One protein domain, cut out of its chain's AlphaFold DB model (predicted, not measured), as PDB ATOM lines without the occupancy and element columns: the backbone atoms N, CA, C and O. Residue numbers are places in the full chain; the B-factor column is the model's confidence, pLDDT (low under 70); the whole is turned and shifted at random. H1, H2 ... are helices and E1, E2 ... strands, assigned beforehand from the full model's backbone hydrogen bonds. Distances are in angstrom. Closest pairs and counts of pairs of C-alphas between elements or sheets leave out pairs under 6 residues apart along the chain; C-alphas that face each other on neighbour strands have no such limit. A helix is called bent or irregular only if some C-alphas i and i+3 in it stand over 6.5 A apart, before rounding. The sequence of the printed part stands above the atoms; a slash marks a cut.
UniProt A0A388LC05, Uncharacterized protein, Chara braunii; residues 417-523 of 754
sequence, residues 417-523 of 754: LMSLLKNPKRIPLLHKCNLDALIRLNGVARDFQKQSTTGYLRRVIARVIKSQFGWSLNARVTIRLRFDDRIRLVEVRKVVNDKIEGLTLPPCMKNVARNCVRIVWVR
ATOM      1  N   LEU A 417      39.692  10.511 -42.933       91.50
ATOM      2  CA  LEU A 417      38.265  10.293 -43.211       91.50
ATOM      3  C   LEU A 417      37.927   8.813 -43.451       91.50
ATOM      4  O   LEU A 417      36.906   8.325 -42.969       91.50
ATOM      5  N   MET A 418      38.791   8.068 -44.147       88.12
ATOM      6  CA  MET A 418      38.636   6.615 -44.285       88.12
ATOM      7  C   MET A 418      38.721   5.898 -42.931       88.12
ATOM      8  O   MET A 418      37.998   4.926 -42.729       88.12
ATOM      9  N   SER A 419      39.558   6.366 -42.001       91.38
ATOM     10  CA  SER A 419      39.640   5.799 -40.648       91.38
ATOM     11  C   SER A 419      38.349   6.012 -39.848       91.38
ATOM     12  O   SER A 419      37.925   5.094 -39.149       91.38
ATOM     13  N   LEU A 420      37.674   7.157 -40.024       92.31
ATOM     14  CA  LEU A 420      36.370   7.439 -39.408       92.31
ATOM     15  C   LEU A 420      35.264   6.540 -39.971       92.31
ATOM     16  O   LEU A 420      34.403   6.080 -39.228       92.31
ATOM     17  N   LEU A 421      35.292   6.272 -41.281       89.56
ATOM     18  CA  LEU A 421      34.338   5.360 -41.922       89.56
ATOM     19  C   LEU A 421      34.547   3.906 -41.491       89.56
ATOM     20  O   LEU A 421      33.578   3.169 -41.350       89.56
ATOM     21  N   LYS A 422      35.806   3.489 -41.311       90.25
ATOM     22  CA  LYS A 422      36.148   2.139 -40.846       90.25
ATOM     23  C   LYS A 422      35.824   1.936 -39.367       90.25
ATOM     24  O   LYS A 422      35.435   0.840 -38.990       90.25
ATOM     25  N   ASN A 423      36.002   2.967 -38.540       90.31
ATOM     26  CA  ASN A 423      35.739   2.905 -37.108       90.31
ATOM     27  C   ASN A 423      34.958   4.149 -36.634       90.31
ATOM     28  O   ASN A 423      35.572   5.176 -36.323       90.31
ATOM     29  N   PRO A 424      33.620   4.049 -36.507       89.12
ATOM     30  CA  PRO A 424      32.776   5.140 -36.023       89.12
ATOM     31  C   PRO A 424      33.133   5.648 -34.618       89.12
ATOM     32  O   PRO A 424      32.904   6.822 -34.330       89.12
ATOM     33  N   LYS A 425      33.774   4.834 -33.761       90.31
ATOM     34  CA  LYS A 425      34.232   5.264 -32.423       90.31
ATOM     35  C   LYS A 425      35.307   6.355 -32.478       90.31
ATOM     36  O   LYS A 425      35.600   6.974 -31.466       90.31
ATOM     37  N   ARG A 426      35.895   6.610 -33.653       90.75
ATOM     38  CA  ARG A 426      36.875   7.683 -33.878       90.75
ATOM     39  C   ARG A 426      36.240   9.027 -34.237       90.75
ATOM     40  O   ARG A 426      36.968  10.011 -34.300       90.75
ATOM     41  N   ILE A 427      34.924   9.105 -34.457       90.06
ATOM     42  CA  ILE A 427      34.218  10.371 -34.743       90.06
ATOM     43  C   ILE A 427      34.497  11.459 -33.687       90.06
ATOM     44  O   ILE A 427      34.739  12.593 -34.101       90.06
ATOM     45  N   PRO A 428      34.577  11.152 -32.373       92.69
ATOM     46  CA  PRO A 428      34.976  12.122 -31.355       92.69
ATOM     47  C   PRO A 428      36.328  12.806 -31.611       92.69
ATOM     48  O   PRO A 428      36.536  13.920 -31.151       92.69
ATOM     49  N   LEU A 429      37.239  12.213 -32.397       92.25
ATOM     50  CA  LEU A 429      38.505  12.865 -32.764       92.25
ATOM     51  C   LEU A 429      38.298  14.137 -33.593       92.25
ATOM     52  O   LEU A 429      39.150  15.018 -33.549       92.25
ATOM     53  N   LEU A 430      37.174  14.263 -34.310       92.81
ATOM     54  CA  LEU A 430      36.831  15.501 -35.014       92.81
ATOM     55  C   LEU A 430      36.668  16.677 -34.048       92.81
ATOM     56  O   LEU A 430      36.976  17.799 -34.427       92.81
ATOM     57  N   HIS A 431      36.254  16.425 -32.804       91.62
ATOM     58  CA  HIS A 431      36.135  17.468 -31.785       91.62
ATOM     59  C   HIS A 431      37.495  18.008 -31.318       91.62
ATOM     60  O   HIS A 431      37.561  19.068 -30.707       91.62
ATOM     61  N   LYS A 432      38.592  17.300 -31.602       91.38
ATOM     62  CA  LYS A 432      39.953  17.771 -31.309       91.38
ATOM     63  C   LYS A 432      40.549  18.590 -32.458       91.38
ATOM     64  O   LYS A 432      41.641  19.128 -32.324       91.38
ATOM     65  N   CYS A 433      39.881  18.645 -33.610       91.38
ATOM     66  CA  CYS A 433      40.371  19.376 -34.771       91.38
ATOM     67  C   CYS A 433      40.011  20.863 -34.675       91.38
ATOM     68  O   CYS A 433      38.895  21.218 -34.304       91.38
ATOM     69  N   ASN A 434      40.929  21.733 -35.096       93.44
ATOM     70  CA  ASN A 434      40.627  23.150 -35.268       93.44
ATOM     71  C   ASN A 434      39.701  23.397 -36.478       93.44
ATOM     72  O   ASN A 434      39.497  22.528 -37.337       93.44
ATOM     73  N   LEU A 435      39.142  24.607 -36.553       92.25
ATOM     74  CA  LEU A 435      38.176  24.991 -37.585       92.25
ATOM     75  C   LEU A 435      38.736  24.832 -39.012       92.25
ATOM     76  O   LEU A 435      38.052  24.285 -39.882       92.25
ATOM     77  N   ASP A 436      39.988  25.235 -39.245       91.38
ATOM     78  CA  ASP A 436      40.673  25.090 -40.535       91.38
ATOM     79  C   ASP A 436      40.780  23.632 -40.989       91.38
ATOM     80  O   ASP A 436      40.481  23.306 -42.145       91.38
ATOM     81  N   ALA A 437      41.169  22.730 -40.082       91.81
ATOM     82  CA  ALA A 437      41.243  21.306 -40.370       91.81
ATOM     83  C   ALA A 437      39.865  20.732 -40.705       91.81
ATOM     84  O   ALA A 437      39.732  20.002 -41.687       91.81
ATOM     85  N   LEU A 438      38.823  21.100 -39.957       93.69
ATOM     86  CA  LEU A 438      37.461  20.630 -40.220       93.69
ATOM     87  C   LEU A 438      36.925  21.125 -41.572       93.69
ATOM     88  O   LEU A 438      36.323  20.351 -42.323       93.69
ATOM     89  N   ILE A 439      37.180  22.385 -41.939       92.06
ATOM     90  CA  ILE A 439      36.793  22.931 -43.249       92.06
ATOM     91  C   ILE A 439      37.542  22.217 -44.378       92.06
ATOM     92  O   ILE A 439      36.922  21.830 -45.377       92.06
ATOM     93  N   ARG A 440      38.847  21.978 -44.207       90.75
ATOM     94  CA  ARG A 440      39.664  21.222 -45.164       90.75
ATOM     95  C   ARG A 440      39.136  19.796 -45.345       90.75
ATOM     96  O   ARG A 440      38.872  19.387 -46.475       90.75
ATOM     97  N   LEU A 441      38.862  19.084 -44.250       92.44
ATOM     98  CA  LEU A 441      38.262  17.745 -44.257       92.44
ATOM     99  C   LEU A 441      36.895  17.722 -44.961       92.44
ATOM    100  O   LEU A 441      36.614  16.819 -45.751       92.44
ATOM    101  N   ASN A 442      36.048  18.734 -44.745       91.75
ATOM    102  CA  ASN A 442      34.764  18.861 -45.441       91.75
ATOM    103  C   ASN A 442      34.928  19.066 -46.962       91.75
ATOM    104  O   ASN A 442      34.070  18.637 -47.745       91.75
ATOM    105  N   GLY A 443      36.017  19.714 -47.388       89.25
ATOM    106  CA  GLY A 443      36.437  19.795 -48.788       89.25
ATOM    107  C   GLY A 443      36.837  18.426 -49.345       89.25
ATOM    108  O   GLY A 443      36.246  17.978 -50.328       89.25
ATOM    109  N   VAL A 444      37.750  17.728 -48.658       90.06
ATOM    110  CA  VAL A 444      38.272  16.397 -49.040       90.06
ATOM    111  C   VAL A 444      37.181  15.326 -49.080       90.06
ATOM    112  O   VAL A 444      37.254  14.387 -49.872       90.06
ATOM    113  N   ALA A 445      36.107  15.471 -48.299       90.44
ATOM    114  CA  ALA A 445      34.956  14.573 -48.369       90.44
ATOM    115  C   ALA A 445      34.351  14.469 -49.787       90.44
ATOM    116  O   ALA A 445      33.729  13.457 -50.102       90.44
ATOM    117  N   ARG A 446      34.550  15.470 -50.663       86.75
ATOM    118  CA  ARG A 446      34.115  15.428 -52.072       86.75
ATOM    119  C   ARG A 446      34.910  14.439 -52.935       86.75
ATOM    120  O   ARG A 446      34.394  14.013 -53.961       86.75
ATOM    121  N   ASP A 447      36.100  14.018 -52.503       86.12
ATOM    122  CA  ASP A 447      36.971  13.088 -53.240       86.12
ATOM    123  C   ASP A 447      36.518  11.618 -53.145       86.12
ATOM    124  O   ASP A 447      37.179  10.710 -53.675       86.12
ATOM    125  N   PHE A 448      35.433  11.344 -52.417       84.38
ATOM    126  CA  PHE A 448      34.815  10.025 -52.329       84.38
ATOM    127  C   PHE A 448      33.841   9.820 -53.496       84.38
ATOM    128  O   PHE A 448      32.993  10.660 -53.776       84.38
ATOM    129  N   GLN A 449      33.938   8.667 -54.165       82.25
ATOM    130  CA  GLN A 449      33.128   8.366 -55.356       82.25
ATOM    131  C   GLN A 449      31.635   8.176 -55.044       82.25
ATOM    132  O   GLN A 449      30.790   8.450 -55.890       82.25
ATOM    133  N   LYS A 450      31.297   7.677 -53.847       87.50
ATOM    134  CA  LYS A 450      29.910   7.407 -53.447       87.50
ATOM    135  C   LYS A 450      29.277   8.649 -52.823       87.50
ATOM    136  O   LYS A 450      29.718   9.101 -51.769       87.50
ATOM    137  N   GLN A 451      28.180   9.129 -53.412       89.31
ATOM    138  CA  GLN A 451      27.456  10.310 -52.928       89.31
ATOM    139  C   GLN A 451      26.917  10.141 -51.498       89.31
ATOM    140  O   GLN A 451      26.959  11.090 -50.719       89.31
ATOM    141  N   SER A 452      26.476   8.936 -51.121       91.00
ATOM    142  CA  SER A 452      26.028   8.631 -49.755       91.00
ATOM    143  C   SER A 452      27.150   8.788 -48.725       91.00
ATOM    144  O   SER A 452      26.941   9.389 -47.672       91.00
ATOM    145  N   THR A 453      28.363   8.332 -49.050       89.75
ATOM    146  CA  THR A 453      29.558   8.485 -48.206       89.75
ATOM    147  C   THR A 453      29.961   9.950 -48.075       89.75
ATOM    148  O   THR A 453      30.161  10.436 -46.963       89.75
ATOM    149  N   THR A 454      30.008  10.677 -49.194       92.25
ATOM    150  CA  THR A 454      30.281  12.119 -49.216       92.25
ATOM    151  C   THR A 454      29.262  12.887 -48.374       92.25
ATOM    152  O   THR A 454      29.634  13.714 -47.544       92.25
ATOM    153  N   GLY A 455      27.970  12.591 -48.537       93.12
ATOM    154  CA  GLY A 455      26.891  13.211 -47.772       93.12
ATOM    155  C   GLY A 455      26.950  12.889 -46.277       93.12
ATOM    156  O   GLY A 455      26.729  13.772 -45.454       93.12
ATOM    157  N   TYR A 456      27.278  11.649 -45.904       93.94
ATOM    158  CA  TYR A 456      27.474  11.259 -44.507       93.94
ATOM    159  C   TYR A 456      28.629  12.031 -43.858       93.94
ATOM    160  O   TYR A 456      28.407  12.722 -42.865       93.94
ATOM    161  N   LEU A 457      29.825  11.996 -44.455       93.94
ATOM    162  CA  LEU A 457      31.007  12.676 -43.914       93.94
ATOM    163  C   LEU A 457      30.790  14.184 -43.776       93.94
ATOM    164  O   LEU A 457      31.045  14.749 -42.716       93.94
ATOM    165  N   ARG A 458      30.253  14.836 -44.815       94.12
ATOM    166  CA  ARG A 458      29.962  16.277 -44.781       94.12
ATOM    167  C   ARG A 458      28.954  16.634 -43.688       94.12
ATOM    168  O   ARG A 458      29.116  17.662 -43.041       94.12
ATOM    169  N   ARG A 459      27.936  15.795 -43.451       94.25
ATOM    170  CA  ARG A 459      26.963  16.005 -42.363       94.25
ATOM    171  C   ARG A 459      27.608  15.888 -40.987       94.25
ATOM    172  O   ARG A 459      27.349  16.740 -40.144       94.25
ATOM    173  N   VAL A 460      28.440  14.869 -40.767       93.69
ATOM    174  CA  VAL A 460      29.140  14.674 -39.488       93.69
ATOM    175  C   VAL A 460      30.076  15.849 -39.212       93.69
ATOM    176  O   VAL A 460      29.966  16.474 -38.163       93.69
ATOM    177  N   ILE A 461      30.924  16.219 -40.176       94.62
ATOM    178  CA  ILE A 461      31.876  17.328 -40.023       94.62
ATOM    179  C   ILE A 461      31.145  18.659 -39.805       94.62
ATOM    180  O   ILE A 461      31.483  19.404 -38.891       94.62
ATOM    181  N   ALA A 462      30.104  18.953 -40.595       93.50
ATOM    182  CA  ALA A 462      29.323  20.179 -40.426       93.50
ATOM    183  C   ALA A 462      28.620  20.252 -39.061       93.50
ATOM    184  O   ALA A 462      28.479  21.343 -38.516       93.50
ATOM    185  N   ARG A 463      28.199  19.109 -38.498       93.94
ATOM    186  CA  ARG A 463      27.611  19.054 -37.155       93.94
ATOM    187  C   ARG A 463      28.637  19.409 -36.083       93.94
ATOM    188  O   ARG A 463      28.313  20.224 -35.231       93.94
ATOM    189  N   VAL A 464      29.852  18.859 -36.167       94.19
ATOM    190  CA  VAL A 464      30.945  19.169 -35.226       94.19
ATOM    191  C   VAL A 464      31.293  20.657 -35.273       94.19
ATOM    192  O   VAL A 464      31.355  21.303 -34.230       94.19
ATOM    193  N   ILE A 465      31.421  21.224 -36.478       93.75
ATOM    194  CA  ILE A 465      31.688  22.658 -36.659       93.75
ATOM    195  C   ILE A 465      30.594  23.509 -36.007       93.75
ATOM    196  O   ILE A 465      30.904  24.452 -35.284       93.75
ATOM    197  N   LYS A 466      29.321  23.148 -36.215       92.62
ATOM    198  CA  LYS A 466      28.197  23.867 -35.614       92.62
ATOM    199  C   LYS A 466      28.192  23.756 -34.087       92.62
ATOM    200  O   LYS A 466      27.960  24.758 -33.428       92.62
ATOM    201  N   SER A 467      28.446  22.571 -33.530       91.75
ATOM    202  CA  SER A 467      28.425  22.362 -32.076       91.75
ATOM    203  C   SER A 467      29.598  23.014 -31.347       91.75
ATOM    204  O   SER A 467      29.419  23.457 -30.224       91.75
ATOM    205  N   GLN A 468      30.790  23.051 -31.952       92.19
ATOM    206  CA  GLN A 468      31.993  23.560 -31.280       92.19
ATOM    207  C   GLN A 468      32.263  25.036 -31.545       92.19
ATOM    208  O   GLN A 468      32.745  25.732 -30.663       92.19
ATOM    209  N   PHE A 469      31.981  25.505 -32.761       89.19
ATOM    210  CA  PHE A 469      32.331  26.858 -33.191       89.19
ATOM    211  C   PHE A 469      31.103  27.712 -33.530       89.19
ATOM    212  O   PHE A 469      31.260  28.848 -33.961       89.19
ATOM    213  N   GLY A 470      29.882  27.171 -33.430       88.81
ATOM    214  CA  GLY A 470      28.642  27.888 -33.762       88.81
ATOM    215  C   GLY A 470      28.396  28.108 -35.263       88.81
ATOM    216  O   GLY A 470      27.324  28.569 -35.651       88.81
ATOM    217  N   TRP A 471      29.337  27.745 -36.141       90.75
ATOM    218  CA  TRP A 471      29.253  28.056 -37.572       90.75
ATOM    219  C   TRP A 471      28.424  27.049 -38.378       90.75
ATOM    220  O   TRP A 471      28.592  25.832 -38.290       90.75
ATOM    221  N   SER A 472      27.581  27.555 -39.279       90.62
ATOM    222  CA  SER A 472      26.780  26.743 -40.199       90.62
ATOM    223  C   SER A 472      27.375  26.736 -41.611       90.62
ATOM    224  O   SER A 472      27.115  27.625 -42.418       90.62
ATOM    225  N   LEU A 473      28.119  25.683 -41.976       86.56
ATOM    226  CA  LEU A 473      28.741  25.563 -43.313       86.56
ATOM    227  C   LEU A 473      27.755  25.488 -44.489       86.56
ATOM    228  O   LEU A 473      28.124  25.758 -45.629       86.56
ATOM    229  N   ASN A 474      26.519  25.053 -44.239       83.88
ATOM    230  CA  ASN A 474      25.498  24.920 -45.281       83.88
ATOM    231  C   ASN A 474      24.679  26.206 -45.472       83.88
ATOM    232  O   ASN A 474      23.878  26.275 -46.406       83.88
ATOM    233  N   ALA A 475      24.871  27.209 -44.609       87.44
ATOM    234  CA  ALA A 475      24.191  28.490 -44.711       87.44
ATOM    235  C   ALA A 475      24.788  29.304 -45.864       87.44
ATOM    236  O   ALA A 475      25.960  29.685 -45.841       87.44
ATOM    237  N   ARG A 476      23.974  29.558 -46.891       89.19
ATOM    238  CA  ARG A 476      24.372  30.315 -48.082       89.19
ATOM    239  C   ARG A 476      24.004  31.783 -47.924       89.19
ATOM    240  O   ARG A 476      22.888  32.080 -47.510       89.19
ATOM    241  N   VAL A 477      24.893  32.672 -48.354       90.94
ATOM    242  CA  VAL A 477      24.569  34.092 -48.536       90.94
ATOM    243  C   VAL A 477      23.737  34.202 -49.810       90.94
ATOM    244  O   VAL A 477      24.257  33.970 -50.903       90.94
ATOM    245  N   THR A 478      22.439  34.477 -49.676       94.19
ATOM    246  CA  THR A 478      21.520  34.543 -50.820       94.19
ATOM    247  C   THR A 478      21.045  35.973 -51.017       94.19
ATOM    248  O   THR A 478      20.247  36.476 -50.238       94.19
ATOM    249  N   ILE A 479      21.512  36.612 -52.086       94.88
ATOM    250  CA  ILE A 479      21.093  37.958 -52.469       94.88
ATOM    251  C   ILE A 479      19.970  37.837 -53.494       94.88
ATOM    252  O   ILE A 479      20.164  37.271 -54.573       94.88
ATOM    253  N   ARG A 480      18.789  38.335 -53.138       95.06
ATOM    254  CA  ARG A 480      17.588  38.311 -53.975       95.06
ATOM    255  C   ARG A 480      17.422  39.684 -54.614       95.06
ATOM    256  O   ARG A 480      17.200  40.648 -53.899       95.06
ATOM    257  N   LEU A 481      17.560  39.760 -55.933       93.44
ATOM    258  CA  LEU A 481      17.485  41.015 -56.685       93.44
ATOM    259  C   LEU A 481      16.267  41.005 -57.599       93.44
ATOM    260  O   LEU A 481      16.046  40.016 -58.300       93.44
ATOM    261  N   ARG A 482      15.515  42.101 -57.658       89.44
ATOM    262  CA  ARG A 482      14.548  42.329 -58.735       89.44
ATOM    263  C   ARG A 482      15.277  42.513 -60.057       89.44
ATOM    264  O   ARG A 482      16.324  43.166 -60.108       89.44
ATOM    265  N   PHE A 483      14.734  41.909 -61.110       87.12
ATOM    266  CA  PHE A 483      15.337  41.966 -62.434       87.12
ATOM    267  C   PHE A 483      15.368  43.407 -62.948       87.12
ATOM    268  O   PHE A 483      14.337  44.072 -63.023       87.12
ATOM    269  N   ASP A 484      16.558  43.863 -63.320       86.25
ATOM    270  CA  ASP A 484      16.803  45.158 -63.942       86.25
ATOM    271  C   ASP A 484      18.031  44.994 -64.843       86.25
ATOM    272  O   ASP A 484      19.063  44.463 -64.420       86.25
ATOM    273  N   ASP A 485      17.898  45.393 -66.101       84.69
ATOM    274  CA  ASP A 485      18.934  45.266 -67.123       84.69
ATOM    275  C   ASP A 485      20.150  46.160 -66.847       84.69
ATOM    276  O   ASP A 485      21.254  45.857 -67.305       84.69
ATOM    277  N   ARG A 486      19.993  47.205 -66.026       85.62
ATOM    278  CA  ARG A 486      21.090  48.085 -65.610       85.62
ATOM    279  C   ARG A 486      22.022  47.429 -64.591       85.62
ATOM    280  O   ARG A 486      23.117  47.942 -64.377       85.62
ATOM    281  N   ILE A 487      21.634  46.323 -63.951       91.19
ATOM    282  CA  ILE A 487      22.417  45.709 -62.866       91.19
ATOM    283  C   ILE A 487      23.532  44.816 -63.401       91.19
ATOM    284  O   ILE A 487      23.321  43.784 -64.041       91.19
ATOM    285  N   ARG A 488      24.755  45.133 -62.983       93.00
ATOM    286  CA  ARG A 488      25.956  44.338 -63.223       93.00
ATOM    287  C   ARG A 488      26.159  43.353 -62.073       93.00
ATOM    288  O   ARG A 488      26.787  43.669 -61.065       93.00
ATOM    289  N   LEU A 489      25.688  42.113 -62.243       94.44
ATOM    290  CA  LEU A 489      25.815  41.040 -61.235       94.44
ATOM    291  C   LEU A 489      27.252  40.806 -60.740       94.44
ATOM    292  O   LEU A 489      27.455  40.395 -59.597       94.44
ATOM    293  N   VAL A 490      28.250  41.047 -61.596       94.00
ATOM    294  CA  VAL A 490      29.671  40.932 -61.236       94.00
ATOM    295  C   VAL A 490      30.053  41.972 -60.184       94.00
ATOM    296  O   VAL A 490      30.728  41.627 -59.220       94.00
ATOM    297  N   GLU A 491      29.590  43.212 -60.329       95.06
ATOM    298  CA  GLU A 491      29.845  44.277 -59.355       95.06
ATOM    299  C   GLU A 491      29.076  44.030 -58.058       95.06
ATOM    300  O   GLU A 491      29.660  44.134 -56.984       95.06
ATOM    301  N   VAL A 492      27.824  43.556 -58.136       95.56
ATOM    302  CA  VAL A 492      27.077  43.147 -56.933       95.56
ATOM    303  C   VAL A 492      27.831  42.055 -56.171       95.56
ATOM    304  O   VAL A 492      27.964  42.118 -54.951       95.56
ATOM    305  N   ARG A 493      28.377  41.058 -56.880       95.50
ATOM    306  CA  ARG A 493      29.190  40.001 -56.263       95.50
ATOM    307  C   ARG A 493      30.459  40.557 -55.613       95.50
ATOM    308  O   ARG A 493      30.823  40.058 -54.552       95.50
ATOM    309  N   LYS A 494      31.122  41.549 -56.220       95.19
ATOM    310  CA  LYS A 494      32.288  42.221 -55.623       95.19
ATOM    311  C   LYS A 494      31.899  42.936 -54.334       95.19
ATOM    312  O   LYS A 494      32.449  42.587 -53.303       95.19
ATOM    313  N   VAL A 495      30.868  43.787 -54.362       95.19
ATOM    314  CA  VAL A 495      30.376  44.492 -53.165       95.19
ATOM    315  C   VAL A 495      30.059  43.507 -52.041       95.19
ATOM    316  O   VAL A 495      30.512  43.683 -50.918       95.19
ATOM    317  N   VAL A 496      29.338  42.421 -52.333       94.38
ATOM    318  CA  VAL A 496      29.021  41.386 -51.335       94.38
ATOM    319  C   VAL A 496      30.288  40.723 -50.783       94.38
ATOM    320  O   VAL A 496      30.383  40.509 -49.577       94.38
ATOM    321  N   ASN A 497      31.262  40.404 -51.636       93.94
ATOM    322  CA  ASN A 497      32.530  39.817 -51.202       93.94
ATOM    323  C   ASN A 497      33.359  40.788 -50.352       93.94
ATOM    324  O   ASN A 497      33.909  40.353 -49.345       93.94
ATOM    325  N   ASP A 498      33.407  42.070 -50.711       92.88
ATOM    326  CA  ASP A 498      34.114  43.110 -49.960       92.88
ATOM    327  C   ASP A 498      33.481  43.286 -48.573       92.88
ATOM    328  O   ASP A 498      34.181  43.358 -47.564       92.88
ATOM    329  N   LYS A 499      32.142  43.241 -48.492       91.88
ATOM    330  CA  LYS A 499      31.437  43.241 -47.204       91.88
ATOM    331  C   LYS A 499      31.729  42.002 -46.377       91.88
ATOM    332  O   LYS A 499      31.913  42.147 -45.179       91.88
ATOM    333  N   ILE A 500      31.806  40.815 -46.986       91.31
ATOM    334  CA  ILE A 500      32.212  39.585 -46.287       91.31
ATOM    335  C   ILE A 500      33.658  39.693 -45.780       91.31
ATOM    336  O   ILE A 500      33.953  39.210 -44.688       91.31
ATOM    337  N   GLU A 501      34.551  40.323 -46.545       90.44
ATOM    338  CA  GLU A 501      35.949  40.514 -46.150       90.44
ATOM    339  C   GLU A 501      36.084  41.482 -44.968       90.44
ATOM    340  O   GLU A 501      36.896  41.244 -44.075       90.44
ATOM    341  N   GLY A 502      35.229  42.503 -44.901       87.44
ATOM    342  CA  GLY A 502      35.141  43.425 -43.767       87.44
ATOM    343  C   GLY A 502      34.538  42.832 -42.486       87.44
ATOM    344  O   GLY A 502      34.559  43.495 -41.453       87.44
ATOM    345  N   LEU A 503      33.995  41.607 -42.512       87.94
ATOM    346  CA  LEU A 503      33.462  40.966 -41.306       87.94
ATOM    347  C   LEU A 503      34.581  40.381 -40.436       87.94
ATOM    348  O   LEU A 503      35.561  39.818 -40.933       87.94
ATOM    349  N   THR A 504      34.368  40.408 -39.121       87.62
ATOM    350  CA  THR A 504      35.205  39.753 -38.103       87.62
ATOM    351  C   THR A 504      34.980  38.235 -38.107       87.62
ATOM    352  O   THR A 504      34.429  37.657 -37.171       87.62
ATOM    353  N   LEU A 505      35.352  37.581 -39.210       86.94
ATOM    354  CA  LEU A 505      35.235  36.138 -39.420       86.94
ATOM    355  C   LEU A 505      36.620  35.493 -39.557       86.94
ATOM    356  O   LEU A 505      37.509  36.095 -40.166       86.94
ATOM    357  N   PRO A 506      36.796  34.234 -39.110       89.50
ATOM    358  CA  PRO A 506      38.007  33.471 -39.397       89.50
ATOM    359  C   PRO A 506      38.290  33.404 -40.913       89.50
ATOM    360  O   PRO A 506      37.345  33.208 -41.690       89.50
ATOM    361  N   PRO A 507      39.557  33.492 -41.370       89.62
ATOM    362  CA  PRO A 507      39.897  33.509 -42.800       89.62
ATOM    363  C   PRO A 507      39.310  32.333 -43.596       89.62
ATOM    364  O   PRO A 507      38.792  32.495 -44.706       89.62
ATOM    365  N   CYS A 508      39.301  31.136 -43.010       88.44
ATOM    366  CA  CYS A 508      38.686  29.954 -43.606       88.44
ATOM    367  C   CYS A 508      37.171  30.095 -43.807       88.44
ATOM    368  O   CYS A 508      36.639  29.642 -44.824       88.44
ATOM    369  N   MET A 509      36.476  30.761 -42.882       89.94
ATOM    370  CA  MET A 509      35.041  31.019 -42.972       89.94
ATOM    371  C   MET A 509      34.723  32.097 -44.001       89.94
ATOM    372  O   MET A 509      33.762  31.926 -44.750       89.94
ATOM    373  N   LYS A 510      35.561  33.136 -44.134       90.12
ATOM    374  CA  LYS A 510      35.440  34.111 -45.231       90.12
ATOM    375  C   LYS A 510      35.513  33.417 -46.593       90.12
ATOM    376  O   LYS A 510      34.675  33.652 -47.463       90.12
ATOM    377  N   ASN A 511      36.453  32.486 -46.769       89.81
ATOM    378  CA  ASN A 511      36.582  31.696 -48.001       89.81
ATOM    379  C   ASN A 511      35.340  30.841 -48.281       89.81
ATOM    380  O   ASN A 511      34.871  30.766 -49.420       89.81
ATOM    381  N   VAL A 512      34.790  30.192 -47.251       90.06
ATOM    382  CA  VAL A 512      33.551  29.412 -47.375       90.06
ATOM    383  C   VAL A 512      32.378  30.315 -47.758       90.06
ATOM    384  O   VAL A 512      31.638  29.976 -48.682       90.06
ATOM    385  N   ALA A 513      32.232  31.466 -47.100       90.31
ATOM    386  CA  ALA A 513      31.163  32.426 -47.343       90.31
ATOM    387  C   ALA A 513      31.183  32.952 -48.783       90.31
ATOM    388  O   ALA A 513      30.180  32.816 -49.483       90.31
ATOM    389  N   ARG A 514      32.342  33.424 -49.268       91.69
ATOM    390  CA  ARG A 514      32.536  33.902 -50.653       91.69
ATOM    391  C   ARG A 514      32.162  32.843 -51.695       91.69
ATOM    392  O   ARG A 514      31.468  33.132 -52.670       91.69
ATOM    393  N   ASN A 515      32.544  31.587 -51.458       89.31
ATOM    394  CA  ASN A 515      32.200  30.462 -52.337       89.31
ATOM    395  C   ASN A 515      30.711  30.071 -52.285       89.31
ATOM    396  O   ASN A 515      30.219  29.401 -53.194       89.31
ATOM    397  N   CYS A 516      29.994  30.474 -51.236       88.75
ATOM    398  CA  CYS A 516      28.574  30.187 -51.044       88.75
ATOM    399  C   CYS A 516      27.656  31.366 -51.408       88.75
ATOM    400  O   CYS A 516      26.439  31.226 -51.258       88.75
ATOM    401  N   VAL A 517      28.201  32.483 -51.910       93.19
ATOM    402  CA  VAL A 517      27.408  33.623 -52.396       93.19
ATOM    403  C   VAL A 517      26.593  33.212 -53.617       93.19
ATOM    404  O   VAL A 517      27.120  32.894 -54.695       93.19
ATOM    405  N   ARG A 518      25.274  33.276 -53.455       94.38
ATOM    406  CA  ARG A 518      24.284  33.046 -54.498       94.38
ATOM    407  C   ARG A 518      23.514  34.335 -54.735       94.38
ATOM    408  O   ARG A 518      22.875  34.847 -53.830       94.38
ATOM    409  N   ILE A 519      23.533  34.812 -55.970       95.38
ATOM    410  CA  ILE A 519      22.692  35.928 -56.402       95.38
ATOM    411  C   ILE A 519      21.575  35.333 -57.253       95.38
ATOM    412  O   ILE A 519      21.842  34.495 -58.119       95.38
ATOM    413  N   VAL A 520      20.332  35.689 -56.950       94.69
ATOM    414  CA  VAL A 520      19.135  35.141 -57.592       94.69
ATOM    415  C   VAL A 520      18.226  36.274 -58.022       94.69
ATOM    416  O   VAL A 520      17.955  37.185 -57.243       94.69
ATOM    417  N   TRP A 521      17.720  36.167 -59.247       94.00
ATOM    418  CA  TRP A 521      16.670  37.043 -59.736       94.00
ATOM    419  C   TRP A 521      15.333  36.661 -59.114       94.00
ATOM    420  O   TRP A 521      14.952  35.487 -59.099       94.00
ATOM    421  N   VAL A 522      14.629  37.661 -58.608       91.75
ATOM    422  CA  VAL A 522      13.234  37.579 -58.196       91.75
ATOM    423  C   VAL A 522      12.383  38.134 -59.329       91.75
ATOM    424  O   VAL A 522      12.772  39.088 -60.004       91.75
ATOM    425  N   ARG A 523      11.233  37.499 -59.554       89.50
ATOM    426  CA  ARG A 523      10.239  37.965 -60.515       89.50
ATOM    427  C   ARG A 523       9.786  39.374 -60.123       89.50
ATOM    428  O   ARG A 523       9.473  39.614 -58.960       89.50
TER     429      ARG A 523
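This is residues 417 to 523 of the 754 residues of an uncharacterized protein of Chara braunii (UniProt A0A388LC05). The model has two lobes set one after the other along its longest axis: a helical lobe in which H3 and H4 form a long hairpin with H2 packed on H4 and short H1 at the corner of H2, and a second lobe in which a ribbon of two strands, E1 and E2, stands with the helical hairpin H5 and H6. Residues 470 to 477 lead from one lobe to the other. The printed part has 107 residues, with six named helices and two named strands in the order H1 H2 H3 H4 E1 H5 H6 E2; the sheet, E1 then E2, is parallel and the class is mostly helix. The whole is loose and elongated, with a radius of gyration of the C-alphas of 16.9 A and spans of 55 by 31 by 19 A.

Strands E1, residues 478 to 482, and E2, residues 518 to 522, are parallel neighbours at 29 degrees; N 479 and O 518 are 2.8 A apart and N 520 and O 479 2.9 A, both within hydrogen-bond range. With H5, residues 489 to 501, and H6, residues 507 to 515, between them they form a strand-helix-strand unit, parallel strands joined through helices, with a right-handed crossover. H5 and E1 are near each other, and the closest C-alphas of H5 and E2, those of Arg 493 and Ile 519, are 7.7 A apart. H5 and H6 are a hairpin: residues 497 to 501 alone of H5 touch H6, closest at the C-alphas of Asn 497 and Arg 514, 5.9 A, at a shallow tilt of 18 degrees. H6 and H3, residues 435 to 447, only just touch, with 3 pairs of C-alphas within 8 A, the closest those of Asp 436 and Cys 508, 6.1 A. H3 and H4, residues 451 to 469, are a hairpin at a shallow tilt of 7 degrees, closest at the C-alphas of Ala 445 and Thr 454, 5.3 A. H2, residues 424 to 432, touches residues 461 to 468 alone of H4, with the C-alphas of His 431 and Val 464 closest at 6.5 A. H1, residues 417 to 422, and H2 only just touch, with 3 pairs of C-alphas within 8 A, and only at the corner; the C-alphas of Leu 420 and Arg 426 are closest at 5.6 A. Every O i to N i+4 pair is within hydrogen-bond range in H1, H4, H5 and H6, against 7 of 9 in H3 and 0 of 5 in H2, where 5 of 6 O i to N i+3 pairs are within range.

E1 measures 13.1 A and E2 12.5 A from first to last C-alpha, H4 26.2 A, H3 19.7 A, H5 18.2 A, H2 15.3 A, H6 12.6 A and H1 8.8 A. H1 begins at C-alpha 417, (38.265, 10.293, -43.211), and E2 ends at C-alpha 522, (13.234, 37.579, -58.196). H2 is irregular, but only just: C-alphas 425 and 428 are 7.0 A apart.

The two C-alphas farthest apart, those of Lys 425 and Arg 486, are 55.7 A apart. The printed part has no cut, and no link is long. The mean pLDDT of the printed part is 91.1 and no printed residue is under 70.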